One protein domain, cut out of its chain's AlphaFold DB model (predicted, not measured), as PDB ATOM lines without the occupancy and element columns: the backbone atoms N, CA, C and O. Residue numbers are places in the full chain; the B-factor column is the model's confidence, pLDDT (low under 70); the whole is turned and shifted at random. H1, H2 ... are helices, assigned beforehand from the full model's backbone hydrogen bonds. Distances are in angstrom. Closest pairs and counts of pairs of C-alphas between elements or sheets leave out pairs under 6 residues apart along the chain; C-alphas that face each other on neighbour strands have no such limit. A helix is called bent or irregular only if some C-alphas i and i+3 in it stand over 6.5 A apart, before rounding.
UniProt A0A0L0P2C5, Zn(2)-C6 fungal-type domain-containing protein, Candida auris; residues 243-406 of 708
ATOM      1  N   LEU A 243     183.499 242.161 222.553       93.88
ATOM      2  CA  LEU A 243     182.726 242.998 223.476       93.88
ATOM      3  C   LEU A 243     183.537 243.347 224.728       93.88
ATOM      4  O   LEU A 243     183.621 244.517 225.078       93.88
ATOM      5  N   GLU A 244     184.215 242.367 225.330       93.50
ATOM      6  CA  GLU A 244     185.081 242.617 226.490       93.50
ATOM      7  C   GLU A 244     186.226 243.579 226.149       93.50
ATOM      8  O   GLU A 244     186.538 244.465 226.940       93.50
ATOM      9  N   VAL A 245     186.823 243.463 224.955       95.06
ATOM     10  CA  VAL A 245     187.840 244.424 224.496       95.06
ATOM     11  C   VAL A 245     187.251 245.828 224.338       95.06
ATOM     12  O   VAL A 245     187.896 246.793 224.732       95.06
ATOM     13  N   ILE A 246     186.034 245.969 223.796       94.75
ATOM     14  CA  ILE A 246     185.353 247.272 223.694       94.75
ATOM     15  C   ILE A 246     185.143 247.887 225.079       94.75
ATOM     16  O   ILE A 246     185.465 249.060 225.267       94.75
ATOM     17  N   ASP A 247     184.663 247.109 226.047       92.88
ATOM     18  CA  ASP A 247     184.407 247.589 227.406       92.88
ATOM     19  C   ASP A 247     185.700 248.023 228.106       92.88
ATOM     20  O   ASP A 247     185.780 249.135 228.635       92.88
ATOM     21  N   LEU A 248     186.755 247.204 228.030       93.62
ATOM     22  CA  LEU A 248     188.063 247.534 228.605       93.62
ATOM     23  C   LEU A 248     188.718 248.737 227.918       93.62
ATOM     24  O   LEU A 248     189.365 249.546 228.581       93.62
ATOM     25  N   MET A 249     188.552 248.884 226.603       92.94
ATOM     26  CA  MET A 249     189.059 250.039 225.864       92.94
ATOM     27  C   MET A 249     188.255 251.311 226.148       92.94
ATOM     28  O   MET A 249     188.835 252.394 226.161       92.94
ATOM     29  N   ASN A 250     186.949 251.217 226.405       92.06
ATOM     30  CA  ASN A 250     186.149 252.356 226.863       92.06
ATOM     31  C   ASN A 250     186.620 252.831 228.239       92.06
ATOM     32  O   ASN A 250     186.877 254.022 228.416       92.06
ATOM     33  N   ASP A 251     186.796 251.896 229.176       89.88
ATOM     34  CA  ASP A 251     187.375 252.189 230.489       89.88
ATOM     35  C   ASP A 251     188.777 252.799 230.345       89.88
ATOM     36  O   ASP A 251     189.096 253.817 230.965       89.88
ATOM     37  N   PHE A 252     189.578 252.260 229.416       91.75
ATOM     38  CA  PHE A 252     190.905 252.791 229.142       91.75
ATOM     39  C   PHE A 252     190.841 254.253 228.677       91.75
ATOM     40  O   PHE A 252     191.556 255.118 229.178       91.75
ATOM     41  N   ARG A 253     189.994 254.545 227.685       89.62
ATOM     42  CA  ARG A 253     189.888 255.879 227.077       89.62
ATOM     43  C   ARG A 253     189.431 256.928 228.081       89.62
ATOM     44  O   ARG A 253     190.004 258.016 228.092       89.62
ATOM     45  N   SER A 254     188.459 256.590 228.924       86.06
ATOM     46  CA  SER A 254     187.916 257.500 229.936       86.06
ATOM     47  C   SER A 254     188.944 257.884 230.999       86.06
ATOM     48  O   SER A 254     188.985 259.042 231.410       86.06
ATOM     49  N   ASN A 255     189.796 256.939 231.409       84.19
ATOM     50  CA  ASN A 255     190.697 257.136 232.547       84.19
ATOM     51  C   ASN A 255     192.154 257.431 232.147       84.19
ATOM     52  O   ASN A 255     192.856 258.157 232.847       84.19
ATOM     53  N   TYR A 256     192.608 256.934 230.992       83.94
ATOM     54  CA  TYR A 256     194.015 256.977 230.572       83.94
ATOM     55  C   TYR A 256     194.250 257.518 229.166       83.94
ATOM     56  O   TYR A 256     195.400 257.750 228.794       83.94
ATOM     57  N   GLY A 257     193.198 257.739 228.370       73.81
ATOM     58  CA  GLY A 257     193.325 258.074 226.946       73.81
ATOM     59  C   GLY A 257     194.212 259.292 226.653       73.81
ATOM     60  O   GLY A 257     194.835 259.362 225.592       73.81
ATOM     61  N   ARG A 258     194.342 260.215 227.617       76.25
ATOM     62  CA  ARG A 258     195.214 261.400 227.533       76.25
ATOM     63  C   ARG A 258     196.702 261.050 227.398       76.25
ATOM     64  O   ARG A 258     197.401 261.737 226.660       76.25
ATOM     65  N   TRP A 259     197.167 259.973 228.038       75.56
ATOM     66  CA  TRP A 259     198.579 259.552 228.021       75.56
ATOM     67  C   TRP A 259     199.062 259.159 226.622       75.56
ATOM     68  O   TRP A 259     200.223 259.351 226.274       75.56
ATOM     69  N   VAL A 260     198.155 258.633 225.800       77.38
ATOM     70  CA  VAL A 260     198.460 258.151 224.447       77.38
ATOM     71  C   VAL A 260     197.828 259.001 223.349       77.38
ATOM     72  O   VAL A 260     197.998 258.690 222.177       77.38
ATOM     73  N   SER A 261     197.165 260.109 223.701       78.25
ATOM     74  CA  SER A 261     196.516 261.028 222.750       78.25
ATOM     75  C   SER A 261     195.557 260.316 221.792       78.25
ATOM     76  O   SER A 261     195.603 260.528 220.582       78.25
ATOM     77  N   PHE A 262     194.690 259.449 222.327       81.31
ATOM     78  CA  PHE A 262     193.646 258.856 221.498       81.31
ATOM     79  C   PHE A 262     192.648 259.921 221.011       81.31
ATOM     80  O   PHE A 262     192.266 260.803 221.783       81.31
ATOM     81  N   PRO A 263     192.200 259.824 219.751       74.25
ATOM     82  CA  PRO A 263     191.267 260.759 219.137       74.25
ATOM     83  C   PRO A 263     189.924 260.694 219.865       74.25
ATOM     84  O   PRO A 263     189.431 259.604 220.169       74.25
ATOM     85  N   SER A 264     189.329 261.850 220.164       72.19
ATOM     86  CA  SER A 264     188.026 261.941 220.838       72.19
ATOM     87  C   SER A 264     186.875 261.526 219.924       72.19
ATOM     88  O   SER A 264     185.973 260.825 220.368       72.19
ATOM     89  N   GLU A 265     186.950 261.902 218.647       77.00
ATOM     90  CA  GLU A 265     185.844 261.772 217.689       77.00
ATOM     91  C   GLU A 265     185.630 260.342 217.171       77.00
ATOM     92  O   GLU A 265     184.550 260.005 216.694       77.00
ATOM     93  N   LEU A 266     186.649 259.481 217.259       81.44
ATOM     94  CA  LEU A 266     186.562 258.101 216.777       81.44
ATOM     95  C   LEU A 266     185.841 257.205 217.786       81.44
ATOM     96  O   LEU A 266     186.125 257.236 218.991       81.44
ATOM     97  N   SER A 267     184.944 256.340 217.305       87.50
ATOM     98  CA  SER A 267     184.302 255.357 218.179       87.50
ATOM     99  C   SER A 267     185.311 254.307 218.657       87.50
ATOM    100  O   SER A 267     186.295 253.993 217.984       87.50
ATOM    101  N   THR A 268     185.078 253.722 219.835       89.38
ATOM    102  CA  THR A 268     186.002 252.719 220.399       89.38
ATOM    103  C   THR A 268     186.085 251.467 219.529       89.38
ATOM    104  O   THR A 268     187.160 250.892 219.388       89.38
ATOM    105  N   SER A 269     184.982 251.067 218.889       89.38
ATOM    106  CA  SER A 269     184.987 249.920 217.976       89.38
ATOM    107  C   SER A 269     185.840 250.183 216.732       89.38
ATOM    108  O   SER A 269     186.572 249.291 216.307       89.38
ATOM    109  N   GLU A 270     185.757 251.377 216.141       86.69
ATOM    110  CA  GLU A 270     186.581 251.750 214.980       86.69
ATOM    111  C   GLU A 270     188.057 251.863 215.362       86.69
ATOM    112  O   GLU A 270     188.923 251.358 214.644       86.69
ATOM    113  N   LEU A 271     188.334 252.454 216.530       86.06
ATOM    114  CA  LEU A 271     189.673 252.519 217.103       86.06
ATOM    115  C   LEU A 271     190.271 251.114 217.232       86.06
ATOM    116  O   LEU A 271     191.360 250.881 216.722       86.06
ATOM    117  N   ILE A 272     189.553 250.167 217.845       88.88
ATOM    118  CA  ILE A 272     190.019 248.782 218.019       88.88
ATOM    119  C   ILE A 272     190.348 248.143 216.674       88.88
ATOM    120  O   ILE A 272     191.467 247.674 216.491       88.88
ATOM    121  N   GLU A 273     189.418 248.149 215.716       86.81
ATOM    122  CA  GLU A 273     189.638 247.526 214.401       86.81
ATOM    123  C   GLU A 273     190.862 248.091 213.678       86.81
ATOM    124  O   GLU A 273     191.522 247.390 212.906       86.81
ATOM    125  N   SER A 274     191.190 249.353 213.935       79.19
ATOM    126  CA  SER A 274     192.338 249.992 213.320       79.19
ATOM    127  C   SER A 274     193.644 249.784 214.101       79.19
ATOM    128  O   SER A 274     194.668 249.482 213.482       79.19
ATOM    129  N   VAL A 275     193.618 249.808 215.444       82.94
ATOM    130  CA  VAL A 275     194.783 249.448 216.278       82.94
ATOM    131  C   VAL A 275     195.194 247.997 215.998       82.94
ATOM    132  O   VAL A 275     196.379 247.742 215.787       82.94
ATOM    133  N   ARG A 276     194.238 247.056 215.902       85.31
ATOM    134  CA  ARG A 276     194.495 245.624 215.628       85.31
ATOM    135  C   ARG A 276     195.341 245.406 214.373       85.31
ATOM    136  O   ARG A 276     196.203 244.537 214.353       85.31
ATOM    137  N   LYS A 277     195.141 246.226 213.334       78.25
ATOM    138  CA  LYS A 277     195.872 246.119 212.060       78.25
ATOM    139  C   LYS A 277     197.332 246.561 212.150       78.25
ATOM    140  O   LYS A 277     198.132 246.128 211.322       78.25
ATOM    141  N   LYS A 278     197.679 247.451 213.087       75.75
ATOM    142  CA  LYS A 278     199.028 248.037 213.198       75.75
ATOM    143  C   LYS A 278     199.801 247.538 214.420       75.75
ATOM    144  O   LYS A 278     200.979 247.214 214.292       75.75
ATOM    145  N   SER A 279     199.164 247.480 215.589       85.19
ATOM    146  CA  SER A 279     199.783 247.060 216.849       85.19
ATOM    147  C   SER A 279     198.768 246.392 217.789       85.19
ATOM    148  O   SER A 279     198.184 247.050 218.652       85.19
ATOM    149  N   PRO A 280     198.589 245.064 217.686       87.31
ATOM    150  CA  PRO A 280     197.878 244.278 218.697       87.31
ATOM    151  C   PRO A 280     198.396 244.515 220.122       87.31
ATOM    152  O   PRO A 280     197.612 244.573 221.066       87.31
ATOM    153  N   PHE A 281     199.703 244.754 220.254       91.69
ATOM    154  CA  PHE A 281     200.378 245.032 221.519       91.69
ATOM    155  C   PHE A 281     199.774 246.213 222.287       91.69
ATOM    156  O   PHE A 281     199.639 246.149 223.511       91.69
ATOM    157  N   LEU A 282     199.368 247.279 221.589       93.00
ATOM    158  CA  LEU A 282     198.721 248.421 222.229       93.00
ATOM    159  C   LEU A 282     197.370 248.036 222.843       93.00
ATOM    160  O   LEU A 282     197.088 248.426 223.973       93.00
ATOM    161  N   ILE A 283     196.570 247.210 222.160       92.50
ATOM    162  CA  ILE A 283     195.296 246.712 222.705       92.50
ATOM    163  C   ILE A 283     195.551 245.832 223.919       92.50
ATOM    164  O   ILE A 283     194.912 246.036 224.950       92.50
ATOM    165  N   THR A 284     196.491 244.888 223.817       95.06
ATOM    166  CA  THR A 284     196.866 244.014 224.933       95.06
ATOM    167  C   THR A 284     197.263 244.848 226.152       95.06
ATOM    168  O   THR A 284     196.781 244.599 227.256       95.06
ATOM    169  N   THR A 285     198.078 245.887 225.943       95.56
ATOM    170  CA  THR A 285     198.542 246.808 226.990       95.56
ATOM    171  C   THR A 285     197.383 247.569 227.635       95.56
ATOM    172  O   THR A 285     197.256 247.566 228.860       95.56
ATOM    173  N   CYS A 286     196.504 248.177 226.832       94.81
ATOM    174  CA  CYS A 286     195.322 248.886 227.324       94.81
ATOM    175  C   CYS A 286     194.388 247.958 228.115       94.81
ATOM    176  O   CYS A 286     193.950 248.317 229.204       94.81
ATOM    177  N   CYS A 287     194.127 246.749 227.609       95.25
ATOM    178  CA  CYS A 287     193.258 245.775 228.271       95.25
ATOM    179  C   CYS A 287     193.850 245.278 229.597       95.25
ATOM    180  O   CYS A 287     193.114 245.167 230.576       95.25
ATOM    181  N   CYS A 288     195.163 245.016 229.652       94.75
ATOM    182  CA  CYS A 288     195.845 244.680 230.906       94.75
ATOM    183  C   CYS A 288     195.675 245.808 231.925       94.75
ATOM    184  O   CYS A 288     195.305 245.556 233.067       94.75
ATOM    185  N   LEU A 289     195.894 247.056 231.506       93.88
ATOM    186  CA  LEU A 289     195.787 248.200 232.400       93.88
ATOM    187  C   LEU A 289     194.372 248.371 232.962       93.88
ATOM    188  O   LEU A 289     194.218 248.458 234.178       93.88
ATOM    189  N   SER A 290     193.349 248.372 232.105       92.25
ATOM    190  CA  SER A 290     191.955 248.545 232.530       92.25
ATOM    191  C   SER A 290     191.478 247.400 233.422       92.25
ATOM    192  O   SER A 290     190.831 247.618 234.446       92.25
ATOM    193  N   LEU A 291     191.836 246.153 233.085       90.56
ATOM    194  CA  LEU A 291     191.372 244.994 233.846       90.56
ATOM    195  C   LEU A 291     192.001 244.927 235.246       90.56
ATOM    196  O   LEU A 291     191.396 244.331 236.139       90.56
ATOM    197  N   ARG A 292     193.164 245.560 235.470       88.38
ATOM    198  CA  ARG A 292     193.913 245.468 236.734       88.38
ATOM    199  C   ARG A 292     193.070 245.861 237.950       88.38
ATOM    200  O   ARG A 292     193.055 245.127 238.931       88.38
ATOM    201  N   TYR A 293     192.303 246.953 237.864       79.56
ATOM    202  CA  TYR A 293     191.487 247.433 238.990       79.56
ATOM    203  C   TYR A 293     190.279 246.552 239.258       79.56
ATOM    204  O   TYR A 293     189.827 246.457 240.393       79.56
ATOM    205  N   SER A 294     189.775 245.857 238.236       80.12
ATOM    206  CA  SER A 294     188.655 244.927 238.404       80.12
ATOM    207  C   SER A 294     189.010 243.696 239.252       80.12
ATOM    208  O   SER A 294     188.116 242.923 239.610       80.12
ATOM    209  N   LEU A 295     190.306 243.503 239.536       82.25
ATOM    210  CA  LEU A 295     190.833 242.470 240.422       82.25
ATOM    211  C   LEU A 295     190.875 242.914 241.890       82.25
ATOM    212  O   LEU A 295     191.122 242.076 242.754       82.25
ATOM    213  N   ASN A 296     190.621 244.192 242.184       78.19
ATOM    214  CA  ASN A 296     190.478 244.663 243.556       78.19
ATOM    215  C   ASN A 296     189.095 244.285 244.104       78.19
ATOM    216  O   ASN A 296     188.112 244.206 243.363       78.19
ATOM    217  N   GLY A 297     189.033 244.038 245.412       69.44
ATOM    218  CA  GLY A 297     187.802 243.677 246.113       69.44
ATOM    219  C   GLY A 297     187.661 242.197 246.444       69.44
ATOM    220  O   GLY A 297     188.137 241.307 245.736       69.44
ATOM    221  N   LYS A 298     186.970 241.924 247.557       64.00
ATOM    222  CA  LYS A 298     186.628 240.558 247.966       64.00
ATOM    223  C   LYS A 298     185.543 240.023 247.026       64.00
ATOM    224  O   LYS A 298     184.557 240.726 246.794       64.00
ATOM    225  N   PRO A 299     185.675 238.793 246.500       64.44
ATOM    226  CA  PRO A 299     184.602 238.190 245.725       64.44
ATOM    227  C   PRO A 299     183.345 238.113 246.588       64.44
ATOM    228  O   PRO A 299     183.393 237.635 247.725       64.44
ATOM    229  N   ASN A 300     182.210 238.559 246.046       63.50
ATOM    230  CA  ASN A 300     180.933 238.332 246.709       63.50
ATOM    231  C   ASN A 300     180.746 236.814 246.913       63.50
ATOM    232  O   ASN A 300     181.158 236.043 246.044       63.50
ATOM    233  N   PRO A 301     180.114 236.347 248.006       57.22
ATOM    234  CA  PRO A 301     179.996 234.916 248.318       57.22
ATOM    235  C   PRO A 301     179.333 234.036 247.234       57.22
ATOM    236  O   PRO A 301     179.415 232.817 247.323       57.22
ATOM    237  N   GLY A 302     178.711 234.627 246.202       65.12
ATOM    238  CA  GLY A 302     178.189 233.940 245.008       65.12
ATOM    239  C   GLY A 302     178.923 234.246 243.690       65.12
ATOM    240  O   GLY A 302     178.519 233.745 242.649       65.12
ATOM    241  N   ASP A 303     179.984 235.059 243.719       66.00
ATOM    242  CA  ASP A 303     180.720 235.568 242.548       66.00
ATOM    243  C   ASP A 303     182.200 235.120 242.531       66.00
ATOM    244  O   ASP A 303     183.027 235.620 241.768       66.00
ATOM    245  N   ILE A 304     182.552 234.142 243.375       66.75
ATOM    246  CA  ILE A 304     183.911 233.579 243.488       66.75
ATOM    247  C   ILE A 304     184.398 233.048 242.133       66.75
ATOM    248  O   ILE A 304     185.553 233.265 241.758       66.75
ATOM    249  N   ASP A 305     183.508 232.413 241.368       76.50
ATOM    250  CA  ASP A 305     183.824 231.911 240.031       76.50
ATOM    251  C   ASP A 305     184.131 233.043 239.045       76.50
ATOM    252  O   ASP A 305     185.000 232.893 238.192       76.50
ATOM    253  N   SER A 306     183.474 234.197 239.171       77.19
ATOM    254  CA  SER A 306     183.743 235.372 238.335       77.19
ATOM    255  C   SER A 306     185.094 235.991 238.651       77.19
ATOM    256  O   SER A 306     185.888 236.220 237.741       77.19
ATOM    257  N   HIS A 307     185.416 236.181 239.932       80.38
ATOM    258  CA  HIS A 307     186.719 236.708 240.335       80.38
ATOM    259  C   HIS A 307     187.863 235.757 239.936       80.38
ATOM    260  O   HIS A 307     188.879 236.194 239.394       80.38
ATOM    261  N   ARG A 308     187.672 234.438 240.103       82.38
ATOM    262  CA  ARG A 308     188.621 233.424 239.615       82.38
ATOM    263  C   ARG A 308     188.797 233.500 238.096       82.38
ATOM    264  O   ARG A 308     189.932 233.448 237.625       82.38
ATOM    265  N   ARG A 309     187.704 233.643 237.333       84.31
ATOM    266  CA  ARG A 309     187.758 233.828 235.874       84.31
ATOM    267  C   ARG A 309     188.530 235.089 235.499       84.31
ATOM    268  O   ARG A 309     189.460 234.978 234.717       84.31
ATOM    269  N   LYS A 310     188.238 236.243 236.111       86.44
ATOM    270  CA  LYS A 310     188.967 237.503 235.866       86.44
ATOM    271  C   LYS A 310     190.465 237.365 236.125       86.44
ATOM    272  O   LYS A 310     191.265 237.786 235.295       86.44
ATOM    273  N   LYS A 311     190.850 236.721 237.231       88.12
ATOM    274  CA  LYS A 311     192.256 236.453 237.569       88.12
ATOM    275  C   LYS A 311     192.938 235.560 236.526       88.12
ATOM    276  O   LYS A 311     194.058 235.849 236.116       88.12
ATOM    277  N   MET A 312     192.254 234.511 236.059       89.44
ATOM    278  CA  MET A 312     192.754 233.648 234.982       89.44
ATOM    279  C   MET A 312     192.874 234.409 233.654       89.44
ATOM    280  O   MET A 312     193.907 234.325 232.993       89.44
ATOM    281  N   THR A 313     191.865 235.196 233.279       91.94
ATOM    282  CA  THR A 313     191.898 236.049 232.084       91.94
ATOM    283  C   THR A 313     193.060 237.036 232.151       91.94
ATOM    284  O   THR A 313     193.812 237.155 231.190       91.94
ATOM    285  N   TYR A 314     193.282 237.682 233.300       93.19
ATOM    286  CA  TYR A 314     194.414 238.588 233.493       93.19
ATOM    287  C   TYR A 314     195.763 237.866 233.373       93.19
ATOM    288  O   TYR A 314     196.662 238.370 232.708       93.19
ATOM    289  N   LYS A 315     195.902 236.659 233.940       92.06
ATOM    290  CA  LYS A 315     197.104 235.821 233.767       92.06
ATOM    291  C   LYS A 315     197.391 235.543 232.288       92.06
ATOM    292  O   LYS A 315     198.532 235.673 231.847       92.06
ATOM    293  N   LEU A 316     196.363 235.178 231.515       92.94
ATOM    294  CA  LEU A 316     196.487 234.941 230.073       92.94
ATOM    295  C   LEU A 316     196.852 236.222 229.311       92.94
ATOM    296  O   LEU A 316     197.722 236.178 228.441       92.94
ATOM    297  N   LEU A 317     196.245 237.356 229.671       94.38
ATOM    298  CA  LEU A 317     196.557 238.662 229.093       94.38
ATOM    299  C   LEU A 317     197.999 239.086 229.365       94.38
ATOM    300  O   LEU A 317     198.692 239.451 228.424       94.38
ATOM    301  N   ILE A 318     198.487 238.974 230.604       94.12
ATOM    302  CA  ILE A 318     199.885 239.280 230.941       94.12
ATOM    303  C   ILE A 318     200.839 238.357 230.188       94.12
ATOM    304  O   ILE A 318     201.829 238.818 229.627       94.12
ATOM    305  N   ARG A 319     200.540 237.058 230.106       92.44
ATOM    306  CA  ARG A 319     201.360 236.128 229.321       92.44
ATOM    307  C   ARG A 319     201.444 236.549 227.852       92.44
ATOM    308  O   ARG A 319     202.514 236.463 227.252       92.44
ATOM    309  N   HIS A 320     200.329 236.992 227.276       92.88
ATOM    310  CA  HIS A 320     200.285 237.508 225.911       92.88
ATOM    311  C   HIS A 320     201.065 238.826 225.780       92.88
ATOM    312  O   HIS A 320     201.906 238.952 224.896       92.88
ATOM    313  N   LEU A 321     200.889 239.746 226.732       94.62
ATOM    314  CA  LEU A 321     201.603 241.019 226.811       94.62
ATOM    315  C   LEU A 321     203.121 240.827 226.825       94.62
ATOM    316  O   LEU A 321     203.825 241.528 226.110       94.62
ATOM    317  N   LEU A 322     203.636 239.878 227.612       92.19
ATOM    318  CA  LEU A 322     205.076 239.612 227.691       92.19
ATOM    319  C   LEU A 322     205.632 239.047 226.377       92.19
ATOM    320  O   LEU A 322     206.751 239.380 225.982       92.19
ATOM    321  N   ARG A 323     204.851 238.227 225.662       89.94
ATOM    322  CA  ARG A 323     205.222 237.744 224.321       89.94
ATOM    323  C   ARG A 323     205.262 238.888 223.315       89.94
ATOM    324  O   ARG A 323     206.249 239.012 222.589       89.94
ATOM    325  N   ASP A 324     204.238 239.735 223.314       90.62
ATOM    326  CA  ASP A 324     204.180 240.917 222.457       90.62
ATOM    327  C   ASP A 324     205.328 241.884 222.766       90.62
ATOM    328  O   ASP A 324     206.021 242.328 221.851       90.62
ATOM    329  N   LEU A 325     205.596 242.148 224.049       92.38
ATOM    330  CA  LEU A 325     206.688 243.008 224.495       92.38
ATOM    331  C   LEU A 325     208.039 242.479 224.003       92.38
ATOM    332  O   LEU A 325     208.802 243.239 223.416       92.38
ATOM    333  N   ASN A 326     208.323 241.181 224.153       89.62
ATOM    334  CA  ASN A 326     209.564 240.581 223.649       89.62
ATOM    335  C   ASN A 326     209.736 240.786 222.134       89.62
ATOM    336  O   ASN A 326     210.827 241.122 221.663       89.62
ATOM    337  N   LYS A 327     208.654 240.638 221.360       85.75
ATOM    338  CA  LYS A 327     208.669 240.891 219.911       85.75
ATOM    339  C   LYS A 327     208.876 242.367 219.589       85.75
ATOM    340  O   LYS A 327     209.629 242.691 218.670       85.75
ATOM    341  N   VAL A 328     208.223 243.262 220.327       87.38
ATOM    342  CA  VAL A 328     208.347 244.710 220.140       87.38
ATOM    343  C   VAL A 328     209.752 245.180 220.492       87.38
ATOM    344  O   VAL A 328     210.339 245.898 219.692       87.38
ATOM    345  N   LEU A 329     210.339 244.728 221.601       88.31
ATOM    346  CA  LEU A 329     211.726 245.039 221.960       88.31
ATOM    347  C   LEU A 329     212.690 244.588 220.854       88.31
ATOM    348  O   LEU A 329     213.514 245.381 220.400       88.31
ATOM    349  N   LEU A 330     212.514 243.373 220.321       82.94
ATOM    350  CA  LEU A 330     213.294 242.905 219.174       82.94
ATOM    351  C   LEU A 330     213.085 243.786 217.929       82.94
ATOM    352  O   LEU A 330     214.057 244.128 217.259       82.94
ATOM    353  N   LYS A 331     211.846 244.198 217.625       79.38
ATOM    354  CA  LYS A 331     211.525 245.109 216.506       79.38
ATOM    355  C   LYS A 331     212.156 246.496 216.690       79.38
ATOM    356  O   LYS A 331     212.595 247.095 215.710       79.38
ATOM    357  N   LEU A 332     212.196 247.019 217.915       79.19
ATOM    358  CA  LEU A 332     212.797 248.319 218.229       79.19
ATOM    359  C   LEU A 332     214.330 248.277 218.131       79.19
ATOM    360  O   LEU A 332     214.932 249.272 217.735       79.19
ATOM    361  N   SER A 333     214.955 247.135 218.437       75.38
ATOM    362  CA  SER A 333     216.412 246.957 218.366       75.38
ATOM    363  C   SER A 333     216.920 246.508 216.990       75.38
ATOM    364  O   SER A 333     218.038 246.840 216.601       75.38
ATOM    365  N   CYS A 334     216.127 245.753 216.230       71.81
ATOM    366  CA  CYS A 334     216.479 245.284 214.895       71.81
ATOM    367  C   CYS A 334     215.786 246.150 213.839       71.81
ATOM    368  O   CYS A 334     214.668 245.856 213.423       71.81
ATOM    369  N   PHE A 335     216.471 247.194 213.363       69.69
ATOM    370  CA  PHE A 335     216.035 247.957 212.191       69.69
ATOM    371  C   PHE A 335     215.973 247.018 210.979       69.69
ATOM    372  O   PHE A 335     216.991 246.590 210.433       69.69
ATOM    373  N   GLN A 336     214.761 246.627 210.607       60.66
ATOM    374  CA  GLN A 336     214.479 245.790 209.450       60.66
ATOM    375  C   GLN A 336     213.992 246.726 208.350       60.66
ATOM    376  O   GLN A 336     213.106 247.536 208.611       60.66
ATOM    377  N   GLY A 337     214.582 246.650 207.153       51.88
ATOM    378  CA  GLY A 337     214.274 247.528 206.019       51.88
ATOM    379  C   GLY A 337     212.880 247.309 205.430       51.88
ATOM    380  O   GLY A 337     212.744 246.934 204.275       51.88
ATOM    381  N   CYS A 338     211.851 247.483 206.252       49.91
ATOM    382  CA  CYS A 338     210.453 247.401 205.890       49.91
ATOM    383  C   CYS A 338     209.964 248.794 205.484       49.91
ATOM    384  O   CYS A 338     210.192 249.770 206.207       49.91
ATOM    385  N   GLU A 339     209.284 248.863 204.339       48.34
ATOM    386  CA  GLU A 339     208.593 250.071 203.871       48.34
ATOM    387  C   GLU A 339     207.480 250.492 204.846       48.34
ATOM    388  O   GLU A 339     207.202 251.679 204.993       48.34
ATOM    389  N   ASP A 340     206.906 249.544 205.594       52.91
ATOM    390  CA  ASP A 340     205.878 249.823 206.590       52.91
ATOM    391  C   ASP A 340     206.492 250.147 207.962       52.91
ATOM    392  O   ASP A 340     206.823 249.267 208.759       52.91
ATOM    393  N   SER A 341     206.544 251.438 208.304       57.56
ATOM    394  CA  SER A 341     206.622 251.923 209.696       57.56
ATOM    395  C   SER A 341     205.344 251.635 210.504       57.56
ATOM    396  O   SER A 341     205.211 252.098 211.640       57.56
ATOM    397  N   LYS A 342     204.390 250.872 209.950       64.25
ATOM    398  CA  LYS A 342     203.103 250.579 210.587       64.25
ATOM    399  C   LYS A 342     203.305 250.003 211.989       64.25
ATOM    400  O   LYS A 342     204.087 249.069 212.211       64.25
ATOM    401  N   GLY A 343     202.591 250.596 212.940       75.75
ATOM    402  CA  GLY A 343     202.612 250.185 214.336       75.75
ATOM    403  C   GLY A 343     203.754 250.775 215.155       75.75
ATOM    404  O   GLY A 343     203.790 250.512 216.348       75.75
ATOM    405  N   ASP A 344     204.716 251.510 214.577       80.19
ATOM    406  CA  ASP A 344     205.837 252.062 215.357       80.19
ATOM    407  C   ASP A 344     205.341 253.053 216.425       80.19
ATOM    408  O   ASP A 344     205.783 252.990 217.571       80.19
ATOM    409  N   ILE A 345     204.391 253.922 216.073       83.56
ATOM    410  CA  ILE A 345     203.812 254.910 216.994       83.56
ATOM    411  C   ILE A 345     202.945 254.222 218.036       83.56
ATOM    412  O   ILE A 345     203.072 254.503 219.222       83.56
ATOM    413  N   GLU A 346     202.111 253.277 217.614       87.62
ATOM    414  CA  GLU A 346     201.242 252.523 218.507       87.62
ATOM    415  C   GLU A 346     202.053 251.659 219.489       87.62
ATOM    416  O   GLU A 346     201.726 251.570 220.671       87.62
ATOM    417  N   ASN A 347     203.181 251.101 219.041       89.56
ATOM    418  CA  ASN A 347     204.137 250.429 219.917       89.56
ATOM    419  C   ASN A 347     204.779 251.407 220.907       89.56
ATOM    420  O   ASN A 347     204.934 251.068 222.074       89.56
ATOM    421  N   LEU A 348     205.143 252.620 220.476       91.31
ATOM    422  CA  LEU A 348     205.672 253.653 221.373       91.31
ATOM    423  C   LEU A 348     204.620 254.119 222.391       91.31
ATOM    424  O   LEU A 348     204.955 254.293 223.559       91.31
ATOM    425  N   GLN A 349     203.352 254.252 221.994       92.75
ATOM    426  CA  GLN A 349     202.227 254.520 222.899       92.75
ATOM    427  C   GLN A 349     202.076 253.407 223.944       92.75
ATOM    428  O   GLN A 349     201.930 253.692 225.131       92.75
ATOM    429  N   ALA A 350     202.176 252.142 223.532       95.00
ATOM    430  CA  ALA A 350     202.150 251.010 224.452       95.00
ATOM    431  C   ALA A 350     203.339 251.050 225.427       95.00
ATOM    432  O   ALA A 350     203.158 250.888 226.632       95.00
ATOM    433  N   MET A 351     204.542 251.366 224.936       95.62
ATOM    434  CA  MET A 351     205.726 251.545 225.782       95.62
ATOM    435  C   MET A 351     205.568 252.703 226.774       95.62
ATOM    436  O   MET A 351     206.009 252.567 227.913       95.62
ATOM    437  N   VAL A 352     204.918 253.812 226.397       96.31
ATOM    438  CA  VAL A 352     204.566 254.899 227.330       96.31
ATOM    439  C   VAL A 352     203.710 254.357 228.471       96.31
ATOM    440  O   VAL A 352     204.076 254.533 229.631       96.31
ATOM    441  N   ILE A 353     202.619 253.648 228.159       96.31
ATOM    442  CA  ILE A 353     201.723 253.077 229.176       96.31
ATOM    443  C   ILE A 353     202.489 252.122 230.098       96.31
ATOM    444  O   ILE A 353     202.424 252.263 231.317       96.31
ATOM    445  N   LEU A 354     203.238 251.175 229.528       96.94
ATOM    446  CA  LEU A 354     203.992 250.198 230.314       96.94
ATOM    447  C   LEU A 354     205.038 250.854 231.208       96.94
ATOM    448  O   LEU A 354     205.238 250.395 232.323       96.94
ATOM    449  N   SER A 355     205.681 251.925 230.744       97.19
ATOM    450  CA  SER A 355     206.682 252.625 231.549       97.19
ATOM    451  C   SER A 355     206.034 253.381 232.715       97.19
ATOM    452  O   SER A 355     206.556 253.338 233.822       97.19
ATOM    453  N   ILE A 356     204.876 254.016 232.492       96.19
ATOM    454  CA  ILE A 356     204.129 254.766 233.520       96.19
ATOM    455  C   ILE A 356     203.564 253.845 234.617       96.19
ATOM    456  O   ILE A 356     203.448 254.265 235.768       96.19
ATOM    457  N   TYR A 357     203.199 252.610 234.261       96.38
ATOM    458  CA  TYR A 357     202.505 251.656 235.138       96.38
ATOM    459  C   TYR A 357     203.296 250.366 235.396       96.38
ATOM    460  O   TYR A 357     202.720 249.306 235.659       96.38
ATOM    461  N   ALA A 358     204.622 250.433 235.272       96.00
ATOM    462  CA  ALA A 358     205.491 249.263 235.323       96.00
ATOM    463  C   ALA A 358     205.377 248.508 236.659       96.00
ATOM    464  O   ALA A 358     205.280 247.278 236.674       96.00
ATOM    465  N   MET A 359     205.335 249.233 237.782       94.19
ATOM    466  CA  MET A 359     205.316 248.649 239.125       94.19
ATOM    467  C   MET A 359     203.939 248.072 239.454       94.19
ATOM    468  O   MET A 359     203.840 246.944 239.948       94.19
ATOM    469  N   SER A 360     202.867 248.803 239.143       93.31
ATOM    470  CA  SER A 360     201.498 248.350 239.416       93.31
ATOM    471  C   SER A 360     201.127 247.113 238.598       93.31
ATOM    472  O   SER A 360     200.585 246.151 239.145       93.31
ATOM    473  N   LEU A 361     201.481 247.083 237.309       94.38
ATOM    474  CA  LEU A 361     201.250 245.915 236.458       94.38
ATOM    475  C   LEU A 361     202.062 244.697 236.914       94.38
ATOM    476  O   LEU A 361     201.516 243.595 236.936       94.38
ATOM    477  N   SER A 362     203.327 244.889 237.310       94.06
ATOM    478  CA  SER A 362     204.186 243.806 237.813       94.06
ATOM    479  C   SER A 362     203.622 243.192 239.093       94.06
ATOM    480  O   SER A 362     203.427 241.983 239.165       94.06
ATOM    481  N   THR A 363     203.263 244.026 240.073       91.50
ATOM    482  CA  THR A 363     202.758 243.559 241.377       91.50
ATOM    483  C   THR A 363     201.481 242.724 241.212       91.50
ATOM    484  O   THR A 363     201.382 241.610 241.737       91.50
ATOM    485  N   ILE A 364     200.538 243.208 240.395       90.62
ATOM    486  CA  ILE A 364     199.281 242.502 240.130       90.62
ATOM    487  C   ILE A 364     199.540 241.215 239.334       90.62
ATOM    488  O   ILE A 364     198.989 240.167 239.676       90.62
ATOM    489  N   ALA A 365     200.406 241.245 238.317       90.62
ATOM    490  CA  ALA A 365     200.772 240.065 237.536       90.62
ATOM    491  C   ALA A 365     201.325 238.928 238.410       90.62
ATOM    492  O   ALA A 365     200.816 237.804 238.336       90.62
ATOM    493  N   CYS A 366     202.276 239.225 239.302       88.62
ATOM    494  CA  CYS A 366     202.917 238.247 240.189       88.62
ATOM    495  C   CYS A 366     201.937 237.532 241.133       88.62
ATOM    496  O   CYS A 366     202.220 236.444 241.642       88.62
ATOM    497  N   SER A 367     200.773 238.129 241.385       85.38
ATOM    498  CA  SER A 367     199.726 237.527 242.211       85.38
ATOM    499  C   SER A 367     198.780 236.599 241.475       85.38
ATOM    500  O   SER A 367     198.029 235.846 242.104       85.38
ATOM    501  N   THR A 368     198.784 236.660 240.143       86.00
ATOM    502  CA  THR A 368     197.915 235.829 239.309       86.00
ATOM    503  C   THR A 368     198.360 234.372 239.247       86.00
ATOM    504  O   THR A 368     197.585 233.510 238.835       86.00
ATOM    505  N   VAL A 369     199.575 234.101 239.721       85.56
ATOM    506  CA  VAL A 369     200.230 232.796 239.743       85.56
ATOM    507  C   VAL A 369     200.357 232.287 241.181       85.56
ATOM    508  O   VAL A 369     200.467 233.073 242.128       85.56
ATOM    509  N   ASP A 370     200.337 230.963 241.332       82.31
ATOM    510  CA  ASP A 370     200.536 230.282 242.609       82.31
ATOM    511  C   ASP A 370     201.931 230.553 243.203       82.31
ATOM    512  O   ASP A 370     202.830 231.090 242.552       82.31
ATOM    513  N   ALA A 371     202.106 230.225 244.485       79.50
ATOM    514  CA  ALA A 371     203.368 230.453 245.190       79.50
ATOM    515  C   ALA A 371     204.519 229.573 244.667       79.50
ATOM    516  O   ALA A 371     205.662 230.018 244.698       79.50
ATOM    517  N   ASP A 372     204.205 228.370 244.183       80.94
ATOM    518  CA  ASP A 372     205.158 227.400 243.635       80.94
ATOM    519  C   ASP A 372     204.696 226.966 242.227       80.94
ATOM    520  O   ASP A 372     203.967 225.976 242.081       80.94
ATOM    521  N   PRO A 373     204.972 227.781 241.190       79.81
ATOM    522  CA  PRO A 373     204.522 227.506 239.832       79.81
ATOM    523  C   PRO A 373     205.244 226.302 239.223       79.81
ATOM    524  O   PRO A 373     206.465 226.204 239.246       79.81
ATOM    525  N   LEU A 374     204.482 225.415 238.580       83.69
ATOM    526  CA  LEU A 374     205.010 224.199 237.942       83.69
ATOM    527  C   LEU A 374     205.518 224.416 236.505       83.69
ATOM    528  O   LEU A 374     206.037 223.486 235.892       83.69
ATOM    529  N   LEU A 375     205.304 225.605 235.933       83.94
ATOM    530  CA  LEU A 375     205.596 225.925 234.534       83.94
ATOM    531  C   LEU A 375     206.539 227.132 234.441       83.94
ATOM    532  O   LEU A 375     206.286 228.155 235.073       83.94
ATOM    533  N   ASP A 376     207.551 227.060 233.573       78.69
ATOM    534  CA  ASP A 376     208.556 228.125 233.389       78.69
ATOM    535  C   ASP A 376     207.940 229.488 233.013       78.69
ATOM    536  O   ASP A 376     208.323 230.537 233.538       78.69
ATOM    537  N   ASP A 377     206.926 229.486 232.142       79.62
ATOM    538  CA  ASP A 377     206.211 230.712 231.762       79.62
ATOM    539  C   ASP A 377     205.442 231.321 232.954       79.62
ATOM    540  O   ASP A 377     205.182 232.522 232.972       79.62
ATOM    541  N   GLU A 378     205.058 230.520 233.951       85.19
ATOM    542  CA  GLU A 378     204.400 231.004 235.170       85.19
ATOM    543  C   GLU A 378     205.400 231.528 236.196       85.19
ATOM    544  O   GLU A 378     205.132 232.548 236.828       85.19
ATOM    545  N   LEU A 379     206.571 230.895 236.303       84.56
ATOM    546  CA  LEU A 379     207.695 231.425 237.072       84.56
ATOM    547  C   LEU A 379     208.103 232.811 236.554       84.56
ATOM    548  O   LEU A 379     208.243 233.749 237.333       84.56
ATOM    549  N   SER A 380     208.165 232.972 235.230       84.75
ATOM    550  CA  SER A 380     208.462 234.257 234.582       84.75
ATOM    551  C   SER A 380     207.457 235.358 234.950       84.75
ATOM    552  O   SER A 380     207.831 236.516 235.100       84.75
ATOM    553  N   ILE A 381     206.173 235.010 235.108       89.00
ATOM    554  CA  ILE A 381     205.135 235.952 235.560       89.00
ATOM    555  C   ILE A 381     205.257 236.213 237.064       89.00
ATOM    556  O   ILE A 381     205.014 237.330 237.508       89.00
ATOM    557  N   LYS A 382     205.622 235.199 237.856       88.06
ATOM    558  CA  LYS A 382     205.770 235.310 239.310       88.06
ATOM    559  C   LYS A 382     206.920 236.228 239.721       88.06
ATOM    560  O   LYS A 382     206.811 236.924 240.728       88.06
ATOM    561  N   GLU A 383     207.997 236.213 238.947       87.88
ATOM    562  CA  GLU A 383     209.190 237.039 239.143       87.88
ATOM    563  C   GLU A 383     209.174 238.306 238.274       87.88
ATOM    564  O   GLU A 383     210.187 239.000 238.159       87.88
ATOM    565  N   LEU A 384     208.033 238.624 237.648       91.00
ATOM    566  CA  LEU A 384     207.927 239.773 236.764       91.00
ATOM    567  C   LEU A 384     208.220 241.064 237.532       91.00
ATOM    568  O   LEU A 384     207.538 241.420 238.490       91.00
ATOM    569  N   ASN A 385     209.209 241.805 237.047       92.31
ATOM    570  CA  ASN A 385     209.518 243.140 237.526       92.31
ATOM    571  C   ASN A 385     209.849 244.028 236.331       92.31
ATOM    572  O   ASN A 385     210.992 244.100 235.874       92.31
ATOM    573  N   MET A 386     208.819 244.659 235.775       94.69
ATOM    574  CA  MET A 386     208.995 245.624 234.703       94.69
ATOM    575  C   MET A 386     209.682 246.872 235.243       94.69
ATOM    576  O   MET A 386     209.229 247.496 236.199       94.69
ATOM    577  N   ASP A 387     210.767 247.256 234.584       95.12
ATOM    578  CA  ASP A 387     211.539 248.429 234.956       95.12
ATOM    579  C   ASP A 387     211.178 249.629 234.079       95.12
ATOM    580  O   ASP A 387     211.511 249.689 232.892       95.12
ATOM    581  N   SER A 388     210.547 250.618 234.705       96.12
ATOM    582  CA  SER A 388     210.146 251.881 234.084       96.12
ATOM    583  C   SER A 388     211.306 252.598 233.371       96.12
ATOM    584  O   SER A 388     211.128 253.094 232.257       96.12
ATOM    585  N   TRP A 389     212.511 252.613 233.961       97.56
ATOM    586  CA  TRP A 389     213.680 253.281 233.372       97.56
ATOM    587  C   TRP A 389     214.159 252.587 232.092       97.56
ATOM    588  O   TRP A 389     214.464 253.259 231.106       97.56
ATOM    589  N   CYS A 390     214.218 251.249 232.093       96.06
ATOM    590  CA  CYS A 390     214.648 250.461 230.940       96.06
ATOM    591  C   CYS A 390     213.626 250.526 229.799       96.06
ATOM    592  O   CYS A 390     214.011 250.723 228.642       96.06
ATOM    593  N   LEU A 391     212.331 250.416 230.116       96.62
ATOM    594  CA  LEU A 391     211.253 250.514 229.131       96.62
ATOM    595  C   LEU A 391     211.238 251.894 228.468       96.62
ATOM    596  O   LEU A 391     211.299 251.983 227.236       96.62
ATOM    597  N   SER A 392     211.246 252.969 229.265       96.94
ATOM    598  CA  SER A 392     211.246 254.326 228.722       96.94
ATOM    599  C   SER A 392     212.540 254.633 227.972       96.94
ATOM    600  O   SER A 392     212.495 255.219 226.894       96.94
ATOM    601  N   GLY A 393     213.689 254.167 228.468       96.00
ATOM    602  CA  GLY A 393     214.980 254.356 227.814       96.00
ATOM    603  C   GLY A 393     215.097 253.629 226.469       96.00
ATOM    604  O   GLY A 393     215.594 254.187 225.485       96.00
ATOM    605  N   THR A 394     214.573 252.406 226.381       94.44
ATOM    606  CA  THR A 394     214.534 251.650 225.122       94.44
ATOM    607  C   THR A 394     213.624 252.339 224.107       94.44
ATOM    608  O   THR A 394     214.013 252.534 222.953       94.44
ATOM    609  N   ALA A 395     212.439 252.774 224.545       93.88
ATOM    610  CA  ALA A 395     211.496 253.502 223.704       93.88
ATOM    611  C   ALA A 395     212.065 254.846 223.220       93.88
ATOM    612  O   ALA A 395     211.945 255.159 222.038       93.88
ATOM    613  N   LEU A 396     212.746 255.607 224.086       93.88
ATOM    614  CA  LEU A 396     213.406 256.867 223.727       93.88
ATOM    615  C   LEU A 396     214.517 256.661 222.706       93.88
ATOM    616  O   LEU A 396     214.575 257.379 221.708       93.88
ATOM    617  N   THR A 397     215.374 255.664 222.924       90.88
ATOM    618  CA  THR A 397     216.448 255.330 221.981       90.88
ATOM    619  C   THR A 397     215.865 255.007 220.609       90.88
ATOM    620  O   THR A 397     216.292 255.572 219.601       90.88
ATOM    621  N   ALA A 398     214.822 254.174 220.565       88.44
ATOM    622  CA  ALA A 398     214.146 253.838 219.323       88.44
ATOM    623  C   ALA A 398     213.462 255.053 218.674       88.44
ATOM    624  O   ALA A 398     213.579 255.232 217.461       88.44
ATOM    625  N   PHE A 399     212.795 255.903 219.462       88.50
ATOM    626  CA  PHE A 399     212.163 257.138 218.993       88.50
ATOM    627  C   PHE A 399     213.192 258.058 218.328       88.50
ATOM    628  O   PHE A 399     213.015 258.479 217.185       88.50
ATOM    629  N   ILE A 400     214.303 258.331 219.009       86.12
ATOM    630  CA  ILE A 400     215.370 259.209 218.522       86.12
ATOM    631  C   ILE A 400     216.004 258.641 217.252       86.12
ATOM    632  O   ILE A 400     216.145 259.362 216.262       86.12
ATOM    633  N   SER A 401     216.366 257.356 217.247       83.06
ATOM    634  CA  SER A 401     216.983 256.722 216.079       83.06
ATOM    635  C   SER A 401     216.042 256.712 214.876       83.06
ATOM    636  O   SER A 401     216.435 257.122 213.786       83.06
ATOM    637  N   LYS A 402     214.777 256.314 215.062       80.38
ATOM    638  CA  LYS A 402     213.797 256.299 213.971       80.38
ATOM    639  C   LYS A 402     213.458 257.708 213.466       80.38
ATOM    640  O   LYS A 402     213.203 257.843 212.269       80.38
ATOM    641  N   SER A 403     213.488 258.730 214.324       78.94
ATOM    642  CA  SER A 403     213.339 260.141 213.919       78.94
ATOM    643  C   SER A 403     214.549 260.616 213.112       78.94
ATOM    644  O   SER A 403     214.393 261.157 212.025       78.94
ATOM    645  N   THR A 404     215.763 260.300 213.578       78.50
ATOM    646  CA  THR A 404     217.026 260.635 212.891       78.50
ATOM    647  C   THR A 404     217.106 260.020 211.495       78.50
ATOM    648  O   THR A 404     217.665 260.621 210.588       78.50
ATOM    649  N   PHE A 405     216.541 258.828 211.295       75.94
ATOM    650  CA  PHE A 405     216.483 258.184 209.979       75.94
ATOM    651  C   PHE A 405     215.322 258.687 209.103       75.94
ATOM    652  O   PHE A 405     215.130 258.178 208.004       75.94
ATOM    653  N   GLY A 406     214.516 259.644 209.580       68.06
ATOM    654  CA  GLY A 406     213.344 260.156 208.861       68.06
ATOM    655  C   GLY A 406     212.193 259.153 208.753       68.06
ATOM    656  O   GLY A 406     211.353 259.268 207.868       68.06
TER     657      GLY A 406
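AT A GLANCE: This is residues 243 to 406 of the 708 residues of the protein "Zn(2)-C6 fungal-type domain-containing protein" of Candida auris (UniProt A0A0L0P2C5). A long helix, H4, runs along the domain's length, and together with H3, H5 and H8 it makes an up-and-down bundle, each helix running against the one before it in the chain, though H3 and H8 are apart. H1 crosses H3 on the side away from H4, H2 packs on the first part of H3, H6 packs on its last part, and H7 packs on H6, while residues 300 to 306, of which 304 to 306 belong to H4, stick out. The printed part has 164 residues, with eight named helices in the order H1 to H8 and no named strand, and its class is all helix. It is compact, with a radius of gyration of the C-alphas of 16.6 A, and it spans 57 by 39 by 23 A.

HOW THE PARTS SIT: H4, residues 304 to 333, and H3, residues 280 to 293, form a helical hairpin and run opposite ways at 37 degrees, a tilt only just steep; their closest C-alphas, of Asp 324 and Phe 281, are 5.7 A apart. H3 is the hub, touching five helices. H5, residues 344 to 356, touches it at a shallow tilt of 23 degrees, the same way, closest at Ala 350 and Leu 282, C-alphas 4.8 A apart. H8, residues 388 to 404, touches H5 at a shallow tilt of 25 degrees, opposite ways, with the C-alphas of Ser 388 and Ser 355 closest at 4.4 A. H1, residues 243 to 260, is about perpendicular to H3 at 89 degrees and touches it with residues 245 to 252 alone, closest at Leu 248 and Cys 287, C-alphas 5.5 A apart. H2, residues 268 to 278, touches H3 at Val 275 and Ile 283, whose C-alphas are 7.0 A apart. H6, residues 358 to 367, touches H3 at Ile 364 and Arg 292, closest C-alphas 7.0 A apart. H7, residues 376 to 382, touches H6, with C-alphas 382 and 366 closest at 4.2 A. In H4, H5, H7 and H8 every O i to N i+4 pair is within hydrogen-bond range; in H1 it is 11 of 14, in H2 5 of 7, in H3 9 of 10 and in H6 5 of 6.

IN THESE COORDINATES: H4 is 43.2 A long, from C-alpha 304 at (183.911, 233.579, 243.488) to C-alpha 333 at (216.412, 246.957, 218.366). H8 measures 23.9 A, H1 21.9 A, H3 21.5 A and H5 18.4 A. H1 has a kink of 71 degrees near residue 254 and is irregular, with C-alphas 255 and 258 8.0 A apart; H3 is only just irregular, with C-alphas 290 and 293 6.6 A apart.

THE WHOLE: The two C-alphas farthest apart, of Pro 301 and Phe 405, are 57.8 A apart. The printed part has no cut and no long link. The mean pLDDT of the printed part is 84.9, and residues 297 to 304, 335 to 342 and 406 are under 70.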